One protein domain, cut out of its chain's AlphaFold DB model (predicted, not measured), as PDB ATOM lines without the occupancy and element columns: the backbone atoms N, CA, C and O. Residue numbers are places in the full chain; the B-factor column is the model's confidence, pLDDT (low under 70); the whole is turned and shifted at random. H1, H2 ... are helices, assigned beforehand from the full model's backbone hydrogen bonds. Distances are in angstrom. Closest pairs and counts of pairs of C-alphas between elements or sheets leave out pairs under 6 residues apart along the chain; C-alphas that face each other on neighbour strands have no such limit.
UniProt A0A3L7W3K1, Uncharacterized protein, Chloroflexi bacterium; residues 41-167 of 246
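Overview. This is residues 41 to 167 of the 246 residues of an uncharacterized protein of Chloroflexi bacterium (UniProt A0A3L7W3K1). One long helix, H1, sticks out with residues 41 to 68 as a free arm from a flat body of three helices, in which H2, H4 and H3 stand in a row with H4 in the middle. The far end of H1 meets the start of H2 at a corner, and this arm makes much of the length. The printed part has 127 residues with four named helices, in the order H1, H2, H3, H4, and no named strand; the class is all helix. It is only just loose, close to extended, with a radius of gyration of the C-alphas of 20.8 A, and it spans 76 by 41 by 16 A.

Arrangement. H1, residues 41 to 80, touches H2, residues 83 to 105, with residues 72 to 80 alone, at a steep tilt of 63 degrees, opposite ways; their closest C-alphas, of Gly 76 and Gly 86, are 3.3 A apart. The hub is H4, residues 139 to 163, which touches H1 at Ala 140 and Phe 80, the closest C-alphas, 6.2 A. H4 touches H2 at a shallow tilt of 29 degrees, the same way, closest at the C-alphas of Met 96 and Leu 155, 5.1 A. H3, residues 110 to 133, forms a helical hairpin with H4 at a shallow tilt of 25 degrees, opposite ways; the C-alphas of Gly 124 and Gly 146 are closest, 3.9 A. H3 is apart from H1 and from H2. Every O i to N i+4 pair is within hydrogen-bond range in H1, H2 and H4, and 19 of 20 in H3.

Along the chain. H1 runs 57.5 A from C-alpha 41 at (-59.846, 29.984, -32.897) to C-alpha 80. H2 measures 32.6 A, H3 34.3 A and H4 36.0 A, with C-alpha 163 at (-12.113, 11.622, -18.640).

Size, cuts and confidence. The C-alphas farthest apart, of Ala 41 and Val 134, are 76.2 A apart. The printed part has no cut, and its three links are tight. Mean pLDDT of the printed part is 79.0; residues 106 to 111 are among those under 70.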
ATOM      1  N   ALA A  41     -59.188  31.057 -33.639       73.00
ATOM      2  CA  ALA A  41     -59.846  29.984 -32.897       73.00
ATOM      3  C   ALA A  41     -59.081  28.657 -33.022       73.00
ATOM      4  O   ALA A  41     -58.782  28.034 -32.003       73.00
ATOM      5  N   ILE A  42     -58.680  28.285 -34.242       66.69
ATOM      6  CA  ILE A  42     -57.874  27.085 -34.511       66.69
ATOM      7  C   ILE A  42     -56.524  27.169 -33.792       66.69
ATOM      8  O   ILE A  42     -56.117  26.224 -33.122       66.69
ATOM      9  N   ALA A  43     -55.838  28.314 -33.866       66.94
ATOM     10  CA  ALA A  43     -54.560  28.510 -33.190       66.94
ATOM     11  C   ALA A  43     -54.691  28.391 -31.664       66.94
ATOM     12  O   ALA A  43     -53.836  27.789 -31.015       66.94
ATOM     13  N   ARG A  44     -55.765  28.931 -31.075       70.00
ATOM     14  CA  ARG A  44     -56.017  28.832 -29.631       70.00
ATOM     15  C   ARG A  44     -56.274  27.390 -29.194       70.00
ATOM     16  O   ARG A  44     -55.741  26.978 -28.165       70.00
ATOM     17  N   ASP A  45     -57.056  26.642 -29.965       84.06
ATOM     18  CA  ASP A  45     -57.348  25.232 -29.692       84.06
ATOM     19  C   ASP A  45     -56.094  24.352 -29.837       84.06
ATOM     20  O   ASP A  45     -55.785  23.533 -28.968       84.06
ATOM     21  N   LEU A  46     -55.288  24.612 -30.870       77.88
ATOM     22  CA  LEU A  46     -54.006  23.946 -31.089       77.88
ATOM     23  C   LEU A  46     -53.025  24.198 -29.934       77.88
ATOM     24  O   LEU A  46     -52.414  23.257 -29.431       77.88
ATOM     25  N   ILE A  47     -52.892  25.450 -29.480       79.69
ATOM     26  CA  ILE A  47     -52.041  25.803 -28.331       79.69
ATOM     27  C   ILE A  47     -52.545  25.111 -27.059       79.69
ATOM     28  O   ILE A  47     -51.741  24.546 -26.316       79.69
ATOM     29  N   GLY A  48     -53.861  25.117 -26.814       78.00
ATOM     30  CA  GLY A  48     -54.465  24.429 -25.672       78.00
ATOM     31  C   GLY A  48     -54.164  22.929 -25.675       78.00
ATOM     32  O   GLY A  48     -53.720  22.381 -24.664       78.00
ATOM     33  N   THR A  49     -54.310  22.288 -26.835       82.88
ATOM     34  CA  THR A  49     -54.009  20.865 -27.032       82.88
ATOM     35  C   THR A  49     -52.523  20.565 -26.837       82.88
ATOM     36  O   THR A  49     -52.174  19.579 -26.187       82.88
ATOM     37  N   LEU A  50     -51.630  21.426 -27.334       80.31
ATOM     38  CA  LEU A  50     -50.185  21.259 -27.178       80.31
ATOM     39  C   LEU A  50     -49.755  21.375 -25.710       80.31
ATOM     40  O   LEU A  50     -48.998  20.538 -25.223       80.31
ATOM     41  N   ILE A  51     -50.285  22.363 -24.982       85.50
ATOM     42  CA  ILE A  51     -50.035  22.524 -23.543       85.50
ATOM     43  C   ILE A  51     -50.557  21.307 -22.772       85.50
ATOM     44  O   ILE A  51     -49.828  20.747 -21.953       85.50
ATOM     45  N   ALA A  52     -51.783  20.857 -23.055       81.88
ATOM     46  CA  ALA A  52     -52.346  19.660 -22.436       81.88
ATOM     47  C   ALA A  52     -51.486  18.419 -22.720       81.88
ATOM     48  O   ALA A  52     -51.196  17.653 -21.803       81.88
ATOM     49  N   GLY A  53     -51.006  18.258 -23.955       85.50
ATOM     50  CA  GLY A  53     -50.094  17.184 -24.341       85.50
ATOM     51  C   GLY A  53     -48.787  17.207 -23.547       85.50
ATOM     52  O   GLY A  53     -48.392  16.184 -22.991       85.50
ATOM     53  N   VAL A  54     -48.145  18.374 -23.421       85.88
ATOM     54  CA  VAL A  54     -46.921  18.537 -22.615       85.88
ATOM     55  C   VAL A  54     -47.176  18.202 -21.144       85.88
ATOM     56  O   VAL A  54     -46.369  17.502 -20.534       85.88
ATOM     57  N   ILE A  55     -48.305  18.642 -20.580       88.56
ATOM     58  CA  ILE A  55     -48.688  18.320 -19.198       88.56
ATOM     59  C   ILE A  55     -48.877  16.810 -19.032       88.56
ATOM     60  O   ILE A  55     -48.326  16.229 -18.100       88.56
ATOM     61  N   ILE A  56     -49.611  16.157 -19.937       89.94
ATOM     62  CA  ILE A  56     -49.864  14.711 -19.884       89.94
ATOM     63  C   ILE A  56     -48.552  13.932 -19.988       89.94
ATOM     64  O   ILE A  56     -48.311  13.043 -19.173       89.94
ATOM     65  N   ILE A  57     -47.681  14.281 -20.938       86.19
ATOM     66  CA  ILE A  57     -46.369  13.640 -21.093       86.19
ATOM     67  C   ILE A  57     -45.521  13.863 -19.838       86.19
ATOM     68  O   ILE A  57     -44.922  12.917 -19.332       86.19
ATOM     69  N   GLY A  58     -45.503  15.081 -19.290       86.06
ATOM     70  CA  GLY A  58     -44.784  15.397 -18.055       86.06
ATOM     71  C   GLY A  58     -45.278  14.584 -16.855       86.06
ATOM     72  O   GLY A  58     -44.471  14.013 -16.118       86.06
ATOM     73  N   LEU A  59     -46.598  14.468 -16.682       90.81
ATOM     74  CA  LEU A  59     -47.210  13.644 -15.637       90.81
ATOM     75  C   LEU A  59     -46.900  12.160 -15.835       90.81
ATOM     76  O   LEU A  59     -46.547  11.483 -14.872       90.81
ATOM     77  N   LEU A  60     -46.974  11.663 -17.071       89.69
ATOM     78  CA  LEU A  60     -46.659  10.277 -17.403       89.69
ATOM     79  C   LEU A  60     -45.196   9.953 -17.092       89.69
ATOM     80  O   LEU A  60     -44.920   8.955 -16.432       89.69
ATOM     81  N   LEU A  61     -44.260  10.810 -17.509       89.75
ATOM     82  CA  LEU A  61     -42.838  10.654 -17.201       89.75
ATOM     83  C   LEU A  61     -42.584  10.684 -15.693       89.75
ATOM     84  O   LEU A  61     -41.821   9.867 -15.186       89.75
ATOM     85  N   THR A  62     -43.259  11.575 -14.966       88.94
ATOM     86  CA  THR A  62     -43.144  11.661 -13.503       88.94
ATOM     87  C   THR A  62     -43.683  10.400 -12.825       88.94
ATOM     88  O   THR A  62     -43.037   9.858 -11.930       88.94
ATOM     89  N   ALA A  63     -44.835   9.891 -13.268       88.06
ATOM     90  CA  ALA A  63     -45.430   8.664 -12.749       88.06
ATOM     91  C   ALA A  63     -44.560   7.437 -13.047       88.06
ATOM     92  O   ALA A  63     -44.337   6.614 -12.161       88.06
ATOM     93  N   LEU A  64     -44.022   7.335 -14.265       88.75
ATOM     94  CA  LEU A  64     -43.091   6.275 -14.648       88.75
ATOM     95  C   LEU A  64     -41.800   6.342 -13.833       88.75
ATOM     96  O   LEU A  64     -41.333   5.307 -13.367       88.75
ATOM     97  N   LEU A  65     -41.251   7.537 -13.606       84.56
ATOM     98  CA  LEU A  65     -40.084   7.724 -12.748       84.56
ATOM     99  C   LEU A  65     -40.386   7.312 -11.300       84.56
ATOM    100  O   LEU A  65     -39.585   6.613 -10.684       84.56
ATOM    101  N   GLY A  66     -41.552   7.687 -10.772       81.12
ATOM    102  CA  GLY A  66     -42.005   7.269  -9.446       81.12
ATOM    103  C   GLY A  66     -42.162   5.751  -9.330       81.12
ATOM    104  O   GLY A  66     -41.659   5.155  -8.380       81.12
ATOM    105  N   LEU A  67     -42.792   5.112 -10.322       84.31
ATOM    106  CA  LEU A  67     -42.945   3.657 -10.393       84.31
ATOM    107  C   LEU A  67     -41.589   2.954 -10.470       84.31
ATOM    108  O   LEU A  67     -41.363   1.965  -9.778       84.31
ATOM    109  N   PHE A  68     -40.682   3.480 -11.290       81.38
ATOM    110  CA  PHE A  68     -39.322   2.985 -11.416       81.38
ATOM    111  C   PHE A  68     -38.613   3.043 -10.060       81.38
ATOM    112  O   PHE A  68     -38.181   2.008  -9.562       81.38
ATOM    113  N   ILE A  69     -38.584   4.205  -9.397       81.69
ATOM    114  CA  ILE A  69     -37.991   4.365  -8.057       81.69
ATOM    115  C   ILE A  69     -38.625   3.397  -7.048       81.69
ATOM    116  O   ILE A  69     -37.902   2.734  -6.306       81.69
ATOM    117  N   ALA A  70     -39.954   3.268  -7.033       80.56
ATOM    118  CA  ALA A  70     -40.655   2.354  -6.135       80.56
ATOM    119  C   ALA A  70     -40.247   0.890  -6.367       80.56
ATOM    120  O   ALA A  70     -39.937   0.182  -5.409       80.56
ATOM    121  N   LEU A  71     -40.168   0.455  -7.627       81.62
ATOM    122  CA  LEU A  71     -39.693  -0.879  -7.990       81.62
ATOM    123  C   LEU A  71     -38.264  -1.113  -7.479       81.62
ATOM    124  O   LEU A  71     -37.978  -2.166  -6.913       81.62
ATOM    125  N   PHE A  72     -37.383  -0.121  -7.614       77.31
ATOM    126  CA  PHE A  72     -36.013  -0.196  -7.107       77.31
ATOM    127  C   PHE A  72     -35.933  -0.307  -5.585       77.31
ATOM    128  O   PHE A  72     -35.108  -1.067  -5.077       77.31
ATOM    129  N   LEU A  73     -36.793   0.405  -4.854       78.38
ATOM    130  CA  LEU A  73     -36.859   0.310  -3.395       78.38
ATOM    131  C   LEU A  73     -37.352  -1.067  -2.939       78.38
ATOM    132  O   LEU A  73     -36.763  -1.632  -2.022       78.38
ATOM    133  N   VAL A  74     -38.374  -1.617  -3.606       80.44
ATOM    134  CA  VAL A  74     -38.933  -2.945  -3.302       80.44
ATOM    135  C   VAL A  74     -37.930  -4.052  -3.622       80.44
ATOM    136  O   VAL A  74     -37.600  -4.856  -2.758       80.44
ATOM    137  N   ILE A  75     -37.373  -4.073  -4.837       77.25
ATOM    138  CA  ILE A  75     -36.339  -5.053  -5.206       77.25
ATOM    139  C   ILE A  75     -35.141  -4.931  -4.257       77.25
ATOM    140  O   ILE A  75     -34.578  -5.923  -3.802       77.25
ATOM    141  N   GLY A  76     -34.777  -3.699  -3.924       73.31
ATOM    142  CA  GLY A  76     -33.720  -3.392  -2.985       73.31
ATOM    143  C   GLY A  76     -33.946  -3.944  -1.577       73.31
ATOM    144  O   GLY A  76     -33.028  -4.523  -0.994       73.31
ATOM    145  N   SER A  77     -35.158  -3.804  -1.032       77.19
ATOM    146  CA  SER A  77     -35.500  -4.376   0.271       77.19
ATOM    147  C   SER A  77     -35.499  -5.899   0.259       77.19
ATOM    148  O   SER A  77     -35.016  -6.488   1.218       77.19
ATOM    149  N   GLU A  78     -35.966  -6.527  -0.820       79.31
ATOM    150  CA  GLU A  78     -35.983  -7.991  -0.938       79.31
ATOM    151  C   GLU A  78     -34.569  -8.580  -1.072       79.31
ATOM    152  O   GLU A  78     -34.247  -9.587  -0.446       79.31
ATOM    153  N   ILE A  79     -33.690  -7.943  -1.855       76.75
ATOM    154  CA  ILE A  79     -32.337  -8.460  -2.119       76.75
ATOM    155  C   ILE A  79     -31.364  -8.129  -0.978       76.75
ATOM    156  O   ILE A  79     -30.532  -8.960  -0.613       76.75
ATOM    157  N   PHE A  80     -31.436  -6.918  -0.421       73.56
ATOM    158  CA  PHE A  80     -30.444  -6.413   0.538       73.56
ATOM    159  C   PHE A  80     -30.983  -6.265   1.965       73.56
ATOM    160  O   PHE A  80     -30.243  -5.845   2.853       73.56
ATOM    161  N   GLY A  81     -32.266  -6.558   2.202       75.50
ATOM    162  CA  GLY A  81     -32.916  -6.358   3.501       75.50
ATOM    163  C   GLY A  81     -33.084  -4.884   3.888       75.50
ATOM    164  O   GLY A  81     -33.416  -4.579   5.032       75.50
ATOM    165  N   SER A  82     -32.816  -3.946   2.971       76.81
ATOM    166  CA  SER A  82     -32.862  -2.509   3.237       76.81
ATOM    167  C   SER A  82     -33.173  -1.708   1.977       76.81
ATOM    168  O   SER A  82     -32.479  -1.812   0.967       76.81
ATOM    169  N   MET A  83     -34.180  -0.836   2.072       78.19
ATOM    170  CA  MET A  83     -34.551   0.095   1.001       78.19
ATOM    171  C   MET A  83     -33.418   1.075   0.662       78.19
ATOM    172  O   MET A  83     -33.219   1.394  -0.507       78.19
ATOM    173  N   LEU A  84     -32.646   1.525   1.661       79.50
ATOM    174  CA  LEU A  84     -31.534   2.463   1.459       79.50
ATOM    175  C   LEU A  84     -30.384   1.809   0.686       79.50
ATOM    176  O   LEU A  84     -29.876   2.379  -0.277       79.50
ATOM    177  N   TRP A  85     -30.002   0.593   1.084       74.25
ATOM    178  CA  TRP A  85     -28.991  -0.182   0.364       74.25
ATOM    179  C   TRP A  85     -29.466  -0.563  -1.034       74.25
ATOM    180  O   TRP A  85     -28.687  -0.489  -1.982       74.25
ATOM    181  N   GLY A  86     -30.746  -0.901  -1.165       75.50
ATOM    182  CA  GLY A  86     -31.435  -1.049  -2.434       75.50
ATOM    183  C   GLY A  86     -31.242   0.139  -3.363       75.50
ATOM    184  O   GLY A  86     -30.678  -0.002  -4.444       75.50
ATOM    185  N   ALA A  87     -31.650   1.325  -2.911       76.38
ATOM    186  CA  ALA A  87     -31.500   2.560  -3.668       76.38
ATOM    187  C   ALA A  87     -30.035   2.813  -4.062       76.38
ATOM    188  O   ALA A  87     -29.757   3.049  -5.233       76.38
ATOM    189  N   ALA A  88     -29.091   2.688  -3.123       77.44
ATOM    190  CA  ALA A  88     -27.674   2.954  -3.371       77.44
ATOM    191  C   ALA A  88     -27.072   2.053  -4.466       77.44
ATOM    192  O   ALA A  88     -26.444   2.551  -5.405       77.44
ATOM    193  N   HIS A  89     -27.290   0.738  -4.389       76.56
ATOM    194  CA  HIS A  89     -26.786  -0.202  -5.398       76.56
ATOM    195  C   HIS A  89     -27.397   0.038  -6.769       76.56
ATOM    196  O   HIS A  89     -26.731  -0.101  -7.793       76.56
ATOM    197  N   MET A  90     -28.666   0.416  -6.790       80.25
ATOM    198  CA  MET A  90     -29.405   0.603  -8.022       80.25
ATOM    199  C   MET A  90     -29.035   1.923  -8.697       80.25
ATOM    200  O   MET A  90     -28.833   1.954  -9.910       80.25
ATOM    201  N   THR A  91     -28.801   2.986  -7.924       82.75
ATOM    202  CA  THR A  91     -28.175   4.214  -8.427       82.75
ATOM    203  C   THR A  91     -26.784   3.933  -8.995       82.75
ATOM    204  O   THR A  91     -26.482   4.383 -10.098       82.75
ATOM    205  N   LEU A  92     -25.950   3.145  -8.305       81.12
ATOM    206  CA  LEU A  92     -24.636   2.746  -8.822       81.12
ATOM    207  C   LEU A  92     -24.745   1.943 -10.123       81.12
ATOM    208  O   LEU A  92     -23.995   2.206 -11.062       81.12
ATOM    209  N   ALA A  93     -25.693   1.009 -10.214       81.12
ATOM    210  CA  ALA A  93     -25.937   0.233 -11.426       81.12
ATOM    211  C   ALA A  93     -26.379   1.122 -12.599       81.12
ATOM    212  O   ALA A  93     -25.892   0.947 -13.716       81.12
ATOM    213  N   LEU A  94     -27.246   2.111 -12.354       83.38
ATOM    214  CA  LEU A  94     -27.684   3.071 -13.370       83.38
ATOM    215  C   LEU A  94     -26.548   3.985 -13.827       83.38
ATOM    216  O   LEU A  94     -26.387   4.192 -15.027       83.38
ATOM    217  N   LEU A  95     -25.731   4.489 -12.900       81.94
ATOM    218  CA  LEU A  95     -24.543   5.273 -13.237       81.94
ATOM    219  C   LEU A  95     -23.546   4.443 -14.050       81.94
ATOM    220  O   LEU A  95     -23.006   4.929 -15.041       81.94
ATOM    221  N   MET A  96     -23.341   3.177 -13.677       85.00
ATOM    222  CA  MET A  96     -22.494   2.253 -14.428       85.00
ATOM    223  C   MET A  96     -23.052   2.007 -15.832       85.00
ATOM    224  O   MET A  96     -22.293   2.052 -16.798       85.00
ATOM    225  N   LEU A  97     -24.362   1.786 -15.963       83.19
ATOM    226  CA  LEU A  97     -25.028   1.602 -17.251       83.19
ATOM    227  C   LEU A  97     -24.894   2.855 -18.125       83.19
ATOM    228  O   LEU A  97     -24.478   2.750 -19.275       83.19
ATOM    229  N   ALA A  98     -25.169   4.039 -17.577       77.44
ATOM    230  CA  ALA A  98     -25.022   5.310 -18.280       77.44
ATOM    231  C   ALA A  98     -23.576   5.528 -18.751       77.44
ATOM    232  O   ALA A  98     -23.340   5.825 -19.923       77.44
ATOM    233  N   ALA A  99     -22.599   5.297 -17.871       78.31
ATOM    234  CA  ALA A  99     -21.188   5.391 -18.219       78.31
ATOM    235  C   ALA A  99     -20.797   4.346 -19.278       78.31
ATOM    236  O   ALA A  99     -20.021   4.644 -20.186       78.31
ATOM    237  N   TRP A 100     -21.357   3.134 -19.213       79.50
ATOM    238  CA  TRP A 100     -21.135   2.076 -20.197       79.50
ATOM    239  C   TRP A 100     -21.690   2.440 -21.576       79.50
ATOM    240  O   TRP A 100     -20.973   2.272 -22.563       79.50
ATOM    241  N   LEU A 101     -22.906   2.992 -21.649       80.50
ATOM    242  CA  LEU A 101     -23.522   3.503 -22.880       80.50
ATOM    243  C   LEU A 101     -22.729   4.672 -23.478       80.50
ATOM    244  O   LEU A 101     -22.475   4.709 -24.684       80.50
ATOM    245  N   ALA A 102     -22.278   5.611 -22.645       75.81
ATOM    246  CA  ALA A 102     -21.405   6.689 -23.098       75.81
ATOM    247  C   ALA A 102     -20.088   6.115 -23.648       75.81
ATOM    248  O   ALA A 102     -19.652   6.437 -24.750       75.81
ATOM    249  N   SER A 103     -19.499   5.161 -22.931       72.38
ATOM    250  CA  SER A 103     -18.263   4.497 -23.326       72.38
ATOM    251  C   SER A 103     -18.394   3.697 -24.630       72.38
ATOM    252  O   SER A 103     -17.444   3.661 -25.414       72.38
ATOM    253  N   THR A 104     -19.519   3.002 -24.878       73.69
ATOM    254  CA  THR A 104     -19.756   2.238 -26.126       73.69
ATOM    255  C   THR A 104     -19.925   3.170 -27.309       73.69
ATOM    256  O   THR A 104     -19.303   2.941 -28.346       73.69
ATOM    257  N   THR A 105     -20.701   4.238 -27.133       74.19
ATOM    258  CA  THR A 105     -20.918   5.269 -28.154       74.19
ATOM    259  C   THR A 105     -19.594   5.915 -28.561       74.19
ATOM    260  O   THR A 105     -19.308   6.068 -29.747       74.19
ATOM    261  N   LEU A 106     -18.716   6.171 -27.587       67.31
ATOM    262  CA  LEU A 106     -17.377   6.726 -27.800       67.31
ATOM    263  C   LEU A 106     -16.316   5.675 -28.206       67.31
ATOM    264  O   LEU A 106     -15.140   6.005 -28.354       67.31
ATOM    265  N   ARG A 107     -16.700   4.402 -28.403       68.06
ATOM    266  CA  ARG A 107     -15.823   3.269 -28.785       68.06
ATOM    267  C   ARG A 107     -14.575   3.092 -27.905       68.06
ATOM    268  O   ARG A 107     -13.528   2.637 -28.372       68.06
ATOM    269  N   ILE A 108     -14.681   3.399 -26.616       61.88
ATOM    270  CA  ILE A 108     -13.582   3.220 -25.662       61.88
ATOM    271  C   ILE A 108     -13.309   1.709 -25.498       61.88
ATOM    272  O   ILE A 108     -14.212   0.923 -25.197       61.88
ATOM    273  N   GLN A 109     -12.057   1.309 -25.757       62.41
ATOM    274  CA  GLN A 109     -11.594  -0.051 -26.090       62.41
ATOM    275  C   GLN A 109     -12.161  -1.210 -25.238       62.41
ATOM    276  O   GLN A 109     -12.091  -1.209 -24.008       62.41
ATOM    277  N   ALA A 110     -12.577  -2.294 -25.909       60.69
ATOM    278  CA  ALA A 110     -13.133  -3.511 -25.298       60.69
ATOM    279  C   ALA A 110     -12.159  -4.268 -24.366       60.69
ATOM    280  O   ALA A 110     -12.576  -4.847 -23.365       60.69
ATOM    281  N   ARG A 111     -10.846  -4.234 -24.647       63.47
ATOM    282  CA  ARG A 111      -9.832  -4.964 -23.858       63.47
ATOM    283  C   ARG A 111      -9.625  -4.377 -22.456       63.47
ATOM    284  O   ARG A 111      -9.304  -5.118 -21.530       63.47
ATOM    285  N   ARG A 112      -9.835  -3.066 -22.288       71.19
ATOM    286  CA  ARG A 112      -9.797  -2.389 -20.981       71.19
ATOM    287  C   ARG A 112     -10.973  -2.824 -20.105       71.19
ATOM    288  O   ARG A 112     -10.758  -3.183 -18.957       71.19
ATOM    289  N   ARG A 113     -12.168  -2.925 -20.697       67.69
ATOM    290  CA  ARG A 113     -13.409  -3.340 -20.016       67.69
ATOM    291  C   ARG A 113     -13.343  -4.753 -19.443       67.69
ATOM    292  O   ARG A 113     -13.803  -4.991 -18.336       67.69
ATOM    293  N   ALA A 114     -12.745  -5.688 -20.180       74.12
ATOM    294  CA  ALA A 114     -12.561  -7.053 -19.687       74.12
ATOM    295  C   ALA A 114     -11.641  -7.096 -18.454       74.12
ATOM    296  O   ALA A 114     -11.899  -7.839 -17.512       74.12
ATOM    297  N   ARG A 115     -10.589  -6.266 -18.431       79.00
ATOM    298  CA  ARG A 115      -9.680  -6.162 -17.281       79.00
ATOM    299  C   ARG A 115     -10.355  -5.516 -16.076       79.00
ATOM    300  O   ARG A 115     -10.194  -6.028 -14.974       79.00
ATOM    301  N   SER A 116     -11.111  -4.437 -16.265       79.25
ATOM    302  CA  SER A 116     -11.825  -3.793 -15.158       79.25
ATOM    303  C   SER A 116     -12.946  -4.657 -14.597       79.25
ATOM    304  O   SER A 116     -13.127  -4.676 -13.385       79.25
ATOM    305  N   LEU A 117     -13.621  -5.451 -15.431       80.75
ATOM    306  CA  LEU A 117     -14.574  -6.457 -14.964       80.75
ATOM    307  C   LEU A 117     -13.901  -7.540 -14.117       80.75
ATOM    308  O   LEU A 117     -14.387  -7.845 -13.033       80.75
ATOM    309  N   LEU A 118     -12.755  -8.070 -14.553       82.88
ATOM    310  CA  LEU A 118     -11.993  -9.039 -13.760       82.88
ATOM    311  C   LEU A 118     -11.516  -8.453 -12.424       82.88
ATOM    312  O   LEU A 118     -11.665  -9.099 -11.391       82.88
ATOM    313  N   LEU A 119     -10.979  -7.227 -12.431       83.12
ATOM    314  CA  LEU A 119     -10.544  -6.540 -11.210       83.12
ATOM    315  C   LEU A 119     -11.715  -6.271 -10.267       83.12
ATOM    316  O   LEU A 119     -11.605  -6.527  -9.072       83.12
ATOM    317  N   GLY A 120     -12.839  -5.798 -10.800       81.56
ATOM    318  CA  GLY A 120     -14.046  -5.566 -10.023       81.56
ATOM    319  C   GLY A 120     -14.574  -6.856  -9.395       81.56
ATOM    320  O   GLY A 120     -14.909  -6.850  -8.214       81.56
ATOM    321  N   ILE A 121     -14.602  -7.967 -10.145       84.81
ATOM    322  CA  ILE A 121     -15.034  -9.273  -9.620       84.81
ATOM    323  C   ILE A 121     -14.108  -9.705  -8.492       84.81
ATOM    324  O   ILE A 121     -14.598 -10.065  -7.432       84.81
ATOM    325  N   LEU A 122     -12.792  -9.618  -8.691       88.38
ATOM    326  CA  LEU A 122     -11.805 -10.057  -7.708       88.38
ATOM    327  C   LEU A 122     -11.853  -9.226  -6.418       88.38
ATOM    328  O   LEU A 122     -11.829  -9.786  -5.323       88.38
ATOM    329  N   ILE A 123     -11.961  -7.898  -6.536       85.00
ATOM    330  CA  ILE A 123     -12.081  -6.990  -5.388       85.00
ATOM    331  C   ILE A 123     -13.415  -7.219  -4.671       85.00
ATOM    332  O   ILE A 123     -13.438  -7.361  -3.449       85.00
ATOM    333  N   GLY A 124     -14.517  -7.299  -5.419       80.06
ATOM    334  CA  GLY A 124     -15.851  -7.510  -4.865       80.06
ATOM    335  C   GLY A 124     -15.991  -8.861  -4.168       80.06
ATOM    336  O   GLY A 124     -16.419  -8.921  -3.014       80.06
ATOM    337  N   SER A 125     -15.568  -9.950  -4.816       84.50
ATOM    338  CA  SER A 125     -15.598 -11.287  -4.218       84.50
ATOM    339  C   SER A 125     -14.659 -11.379  -3.021       84.50
ATOM    340  O   SER A 125     -15.056 -11.905  -1.989       84.50
ATOM    341  N   GLY A 126     -13.445 -10.823  -3.120       84.00
ATOM    342  CA  GLY A 126     -12.477 -10.818  -2.024       84.00
ATOM    343  C   GLY A 126     -13.006 -10.095  -0.787       84.00
ATOM    344  O   GLY A 126     -12.892 -10.611   0.322       84.00
ATOM    345  N   ALA A 127     -13.650  -8.942  -0.971       80.75
ATOM    346  CA  ALA A 127     -14.247  -8.191   0.125       80.75
ATOM    347  C   ALA A 127     -15.446  -8.921   0.757       80.75
ATOM    348  O   ALA A 127     -15.551  -8.966   1.983       80.75
ATOM    349  N   ALA A 128     -16.303  -9.553  -0.054       77.81
ATOM    350  CA  ALA A 128     -17.396 -10.386   0.452       77.81
ATOM    351  C   ALA A 128     -16.871 -11.595   1.243       77.81
ATOM    352  O   ALA A 128     -17.343 -11.865   2.346       77.81
ATOM    353  N   THR A 129     -15.862 -12.303   0.722       85.56
ATOM    354  CA  THR A 129     -15.234 -13.434   1.417       85.56
ATOM    355  C   THR A 129     -14.568 -12.991   2.716       85.56
ATOM    356  O   THR A 129     -14.739 -13.656   3.732       85.56
ATOM    357  N   LEU A 130     -13.863 -11.856   2.723       85.75
ATOM    358  CA  LEU A 130     -13.250 -11.303   3.931       85.75
ATOM    359  C   LEU A 130     -14.311 -10.976   4.993       85.75
ATOM    360  O   LEU A 130     -14.147 -11.332   6.158       85.75
ATOM    361  N   ALA A 131     -15.414 -10.343   4.594       79.44
ATOM    362  CA  ALA A 131     -16.503 -10.011   5.504       79.44
ATOM    363  C   ALA A 131     -17.141 -11.267   6.127       79.44
ATOM    364  O   ALA A 131     -17.353 -11.310   7.336       79.44
ATOM    365  N   ILE A 132     -17.365 -12.319   5.333       84.00
ATOM    366  CA  ILE A 132     -17.956 -13.575   5.819       84.00
ATOM    367  C   ILE A 132     -16.975 -14.346   6.707       84.00
ATOM    368  O   ILE A 132     -17.329 -14.769   7.801       84.00
ATOM    369  N   VAL A 133     -15.746 -14.554   6.231       82.31
ATOM    370  CA  VAL A 133     -14.798 -15.499   6.841       82.31
ATOM    371  C   VAL A 133     -14.022 -14.870   7.991       82.31
ATOM    372  O   VAL A 133     -13.793 -15.519   9.005       82.31
ATOM    373  N   VAL A 134     -13.601 -13.612   7.845       85.44
ATOM    374  CA  VAL A 134     -12.760 -12.941   8.848       85.44
ATOM    375  C   VAL A 134     -13.621 -12.166   9.833       85.44
ATOM    376  O   VAL A 134     -13.456 -12.302  11.044       85.44
ATOM    377  N   LEU A 135     -14.569 -11.375   9.328       81.56
ATOM    378  CA  LEU A 135     -15.406 -10.518  10.174       81.56
ATOM    379  C   LEU A 135     -16.651 -11.230  10.714       81.56
ATOM    380  O   LEU A 135     -17.372 -10.633  11.509       81.56
ATOM    381  N   HIS A 136     -16.900 -12.483  10.308       83.50
ATOM    382  CA  HIS A 136     -18.092 -13.257  10.682       83.50
ATOM    383  C   HIS A 136     -19.396 -12.481  10.435       83.50
ATOM    384  O   HIS A 136     -20.387 -12.636  11.152       83.50
ATOM    385  N   ALA A 137     -19.387 -11.602   9.431       75.44
ATOM    386  CA  ALA A 137     -20.532 -10.785   9.092       75.44
ATOM    387  C   ALA A 137     -21.617 -11.647   8.439       75.44
ATOM    388  O   ALA A 137     -21.343 -12.651   7.776       75.44
ATOM    389  N   ALA A 138     -22.874 -11.233   8.600       79.94
ATOM    390  CA  ALA A 138     -23.993 -11.916   7.970       79.94
ATOM    391  C   ALA A 138     -23.830 -11.960   6.437       79.94
ATOM    392  O   ALA A 138     -23.227 -11.074   5.820       79.94
ATOM    393  N   LEU A 139     -24.399 -12.994   5.814       78.38
ATOM    394  CA  LEU A 139     -24.249 -13.247   4.380       78.38
ATOM    395  C   LEU A 139     -24.750 -12.066   3.533       78.38
ATOM    396  O   LEU A 139     -24.022 -11.571   2.678       78.38
ATOM    397  N   ALA A 140     -25.961 -11.577   3.811       70.31
ATOM    398  CA  ALA A 140     -26.593 -10.493   3.058       70.31
ATOM    399  C   ALA A 140     -25.758  -9.190   3.010       70.31
ATOM    400  O   ALA A 140     -25.450  -8.737   1.906       70.31
ATOM    401  N   PRO A 141     -25.309  -8.598   4.139       71.62
ATOM    402  CA  PRO A 141     -24.482  -7.389   4.100       71.62
ATOM    403  C   PRO A 141     -23.094  -7.630   3.495       71.62
ATOM    404  O   PRO A 141     -22.537  -6.730   2.871       71.62
ATOM    405  N   SER A 142     -22.542  -8.840   3.620       77.75
ATOM    406  CA  SER A 142     -21.251  -9.182   3.010       77.75
ATOM    407  C   SER A 142     -21.333  -9.246   1.483       77.75
ATOM    408  O   SER A 142     -20.459  -8.733   0.787       77.75
ATOM    409  N   VAL A 143     -22.411  -9.832   0.954       78.81
ATOM    410  CA  VAL A 143     -22.700  -9.859  -0.486       78.81
ATOM    411  C   VAL A 143     -22.971  -8.446  -1.007       78.81
ATOM    412  O   VAL A 143     -22.429  -8.070  -2.046       78.81
ATOM    413  N   ALA A 144     -23.741  -7.644  -0.267       74.56
ATOM    414  CA  ALA A 144     -23.999  -6.242  -0.591       74.56
ATOM    415  C   ALA A 144     -22.691  -5.434  -0.693       74.56
ATOM    416  O   ALA A 144     -22.445  -4.749  -1.682       74.56
ATOM    417  N   LEU A 145     -21.795  -5.580   0.284       78.00
ATOM    418  CA  LEU A 145     -20.494  -4.914   0.283       78.00
ATOM    419  C   LEU A 145     -19.631  -5.329  -0.919       78.00
ATOM    420  O   LEU A 145     -19.054  -4.471  -1.591       78.00
ATOM    421  N   GLY A 146     -19.581  -6.626  -1.234       77.56
ATOM    422  CA  GLY A 146     -18.863  -7.116  -2.411       77.56
ATOM    423  C   GLY A 146     -19.420  -6.562  -3.723       77.56
ATOM    424  O   GLY A 146     -18.659  -6.118  -4.586       77.56
ATOM    425  N   LEU A 147     -20.748  -6.518  -3.857       80.88
ATOM    426  CA  LEU A 147     -21.421  -5.961  -5.028       80.88
ATOM    427  C   LEU A 147     -21.175  -4.452  -5.166       80.88
ATOM    428  O   LEU A 147     -20.898  -3.977  -6.267       80.88
ATOM    429  N   THR A 148     -21.225  -3.703  -4.059       82.38
ATOM    430  CA  THR A 148     -20.916  -2.265  -4.043       82.38
ATOM    431  C   THR A 148     -19.516  -2.008  -4.593       82.38
ATOM    432  O   THR A 148     -19.338  -1.162  -5.467       82.38
ATOM    433  N   LEU A 149     -18.518  -2.756  -4.115       83.31
ATOM    434  CA  LEU A 149     -17.128  -2.574  -4.526       83.31
ATOM    435  C   LEU A 149     -16.895  -2.972  -5.987       83.31
ATOM    436  O   LEU A 149     -16.207  -2.249  -6.705       83.31
ATOM    437  N   LEU A 150     -17.517  -4.061  -6.451       86.81
ATOM    438  CA  LEU A 150     -17.521  -4.445  -7.865       86.81
ATOM    439  C   LEU A 150     -18.041  -3.300  -8.750       86.81
ATOM    440  O   LEU A 150     -17.365  -2.892  -9.698       86.81
ATOM    441  N   LEU A 151     -19.230  -2.776  -8.432       85.25
ATOM    442  CA  LEU A 151     -19.870  -1.704  -9.197       85.25
ATOM    443  C   LEU A 151     -19.055  -0.408  -9.144       85.25
ATOM    444  O   LEU A 151     -18.899   0.259 -10.165       85.25
ATOM    445  N   ALA A 152     -18.490  -0.071  -7.983       80.50
ATOM    446  CA  ALA A 152     -17.667   1.120  -7.810       80.50
ATOM    447  C   ALA A 152     -16.386   1.061  -8.654       80.50
ATOM    448  O   ALA A 152     -16.074   2.022  -9.354       80.50
ATOM    449  N   VAL A 153     -15.668  -0.068  -8.645       84.50
ATOM    450  CA  VAL A 153     -14.450  -0.257  -9.456       84.50
ATOM    451  C   VAL A 153     -14.763  -0.123 -10.946       84.50
ATOM    452  O   VAL A 153     -14.050   0.577 -11.670       84.50
ATOM    453  N   LEU A 154     -15.851  -0.752 -11.399       83.12
ATOM    454  CA  LEU A 154     -16.313  -0.656 -12.783       83.12
ATOM    455  C   LEU A 154     -16.664   0.782 -13.172       83.12
ATOM    456  O   LEU A 154     -16.225   1.259 -14.219       83.12
ATOM    457  N   LEU A 155     -17.422   1.480 -12.324       83.75
ATOM    458  CA  LEU A 155     -17.828   2.860 -12.560       83.75
ATOM    459  C   LEU A 155     -16.619   3.799 -12.623       83.75
ATOM    460  O   LEU A 155     -16.520   4.595 -13.552       83.75
ATOM    461  N   VAL A 156     -15.676   3.682 -11.687       81.69
ATOM    462  CA  VAL A 156     -14.453   4.499 -11.669       81.69
ATOM    463  C   VAL A 156     -13.617   4.261 -12.926       81.69
ATOM    464  O   VAL A 156     -13.189   5.224 -13.559       81.69
ATOM    465  N   ASP A 157     -13.424   3.009 -13.350       81.25
ATOM    466  CA  ASP A 157     -12.689   2.720 -14.586       81.25
ATOM    467  C   ASP A 157     -13.391   3.313 -15.820       81.25
ATOM    468  O   ASP A 157     -12.742   3.918 -16.683       81.25
ATOM    469  N   LEU A 158     -14.718   3.205 -15.896       79.50
ATOM    470  CA  LEU A 158     -15.522   3.817 -16.953       79.50
ATOM    471  C   LEU A 158     -15.377   5.344 -16.969       79.50
ATOM    472  O   LEU A 158     -15.096   5.907 -18.028       79.50
ATOM    473  N   LEU A 159     -15.482   5.998 -15.810       79.94
ATOM    474  CA  LEU A 159     -15.332   7.448 -15.664       79.94
ATOM    475  C   LEU A 159     -13.921   7.925 -16.016       79.94
ATOM    476  O   LEU A 159     -13.781   8.909 -16.731       79.94
ATOM    477  N   ILE A 160     -12.875   7.205 -15.602       78.75
ATOM    478  CA  ILE A 160     -11.494   7.503 -16.013       78.75
ATOM    479  C   ILE A 160     -11.347   7.350 -17.531       78.75
ATOM    480  O   ILE A 160     -10.679   8.153 -18.175       78.75
ATOM    481  N   GLY A 161     -11.992   6.344 -18.127       73.69
ATOM    482  CA  GLY A 161     -11.992   6.155 -19.580       73.69
ATOM    483  C   GLY A 161     -12.647   7.312 -20.325       73.69
ATOM    484  O   GLY A 161     -12.141   7.731 -21.357       73.69
ATOM    485  N   LEU A 162     -13.749   7.828 -19.783       73.69
ATOM    486  CA  LEU A 162     -14.435   9.020 -20.280       73.69
ATOM    487  C   LEU A 162     -13.592  10.287 -20.085       73.69
ATOM    488  O   LEU A 162     -13.497  11.091 -21.000       73.69
ATOM    489  N   ALA A 163     -12.941  10.453 -18.934       70.62
ATOM    490  CA  ALA A 163     -12.113  11.622 -18.640       70.62
ATOM    491  C   ALA A 163     -10.819  11.667 -19.468       70.62
ATOM    492  O   ALA A 163     -10.313  12.738 -19.780       70.62
ATOM    493  N   THR A 164     -10.281  10.501 -19.828       69.88
ATOM    494  CA  THR A 164      -9.095  10.366 -20.692       69.88
ATOM    495  C   THR A 164      -9.452  10.274 -22.174       69.88
ATOM    496  O   THR A 164      -8.570  10.093 -23.016       69.88
ATOM    497  N   PHE A 165     -10.740  10.383 -22.507       68.31
ATOM    498  CA  PHE A 165     -11.197  10.408 -23.882       68.31
ATOM    499  C   PHE A 165     -10.798  11.731 -24.536       68.31
ATOM    500  O   PHE A 165     -11.206  12.807 -24.106       68.31
ATOM    501  N   ASP A 166      -9.997  11.628 -25.592       71.94
ATOM    502  CA  ASP A 166      -9.531  12.769 -26.368       71.94
ATOM    503  C   ASP A 166     -10.681  13.319 -27.224       71.94
ATOM    504  O   ASP A 166     -10.934  12.881 -28.355       71.94
ATOM    505  N   MET A 167     -11.423  14.251 -26.625       61.22
ATOM    506  CA  MET A 167     -12.562  14.900 -27.257       61.22
ATOM    507  C   MET A 167     -12.128  15.718 -28.478       61.22
ATOM    508  O   MET A 167     -12.885  15.783 -29.442       61.22
TER     509      MET A 167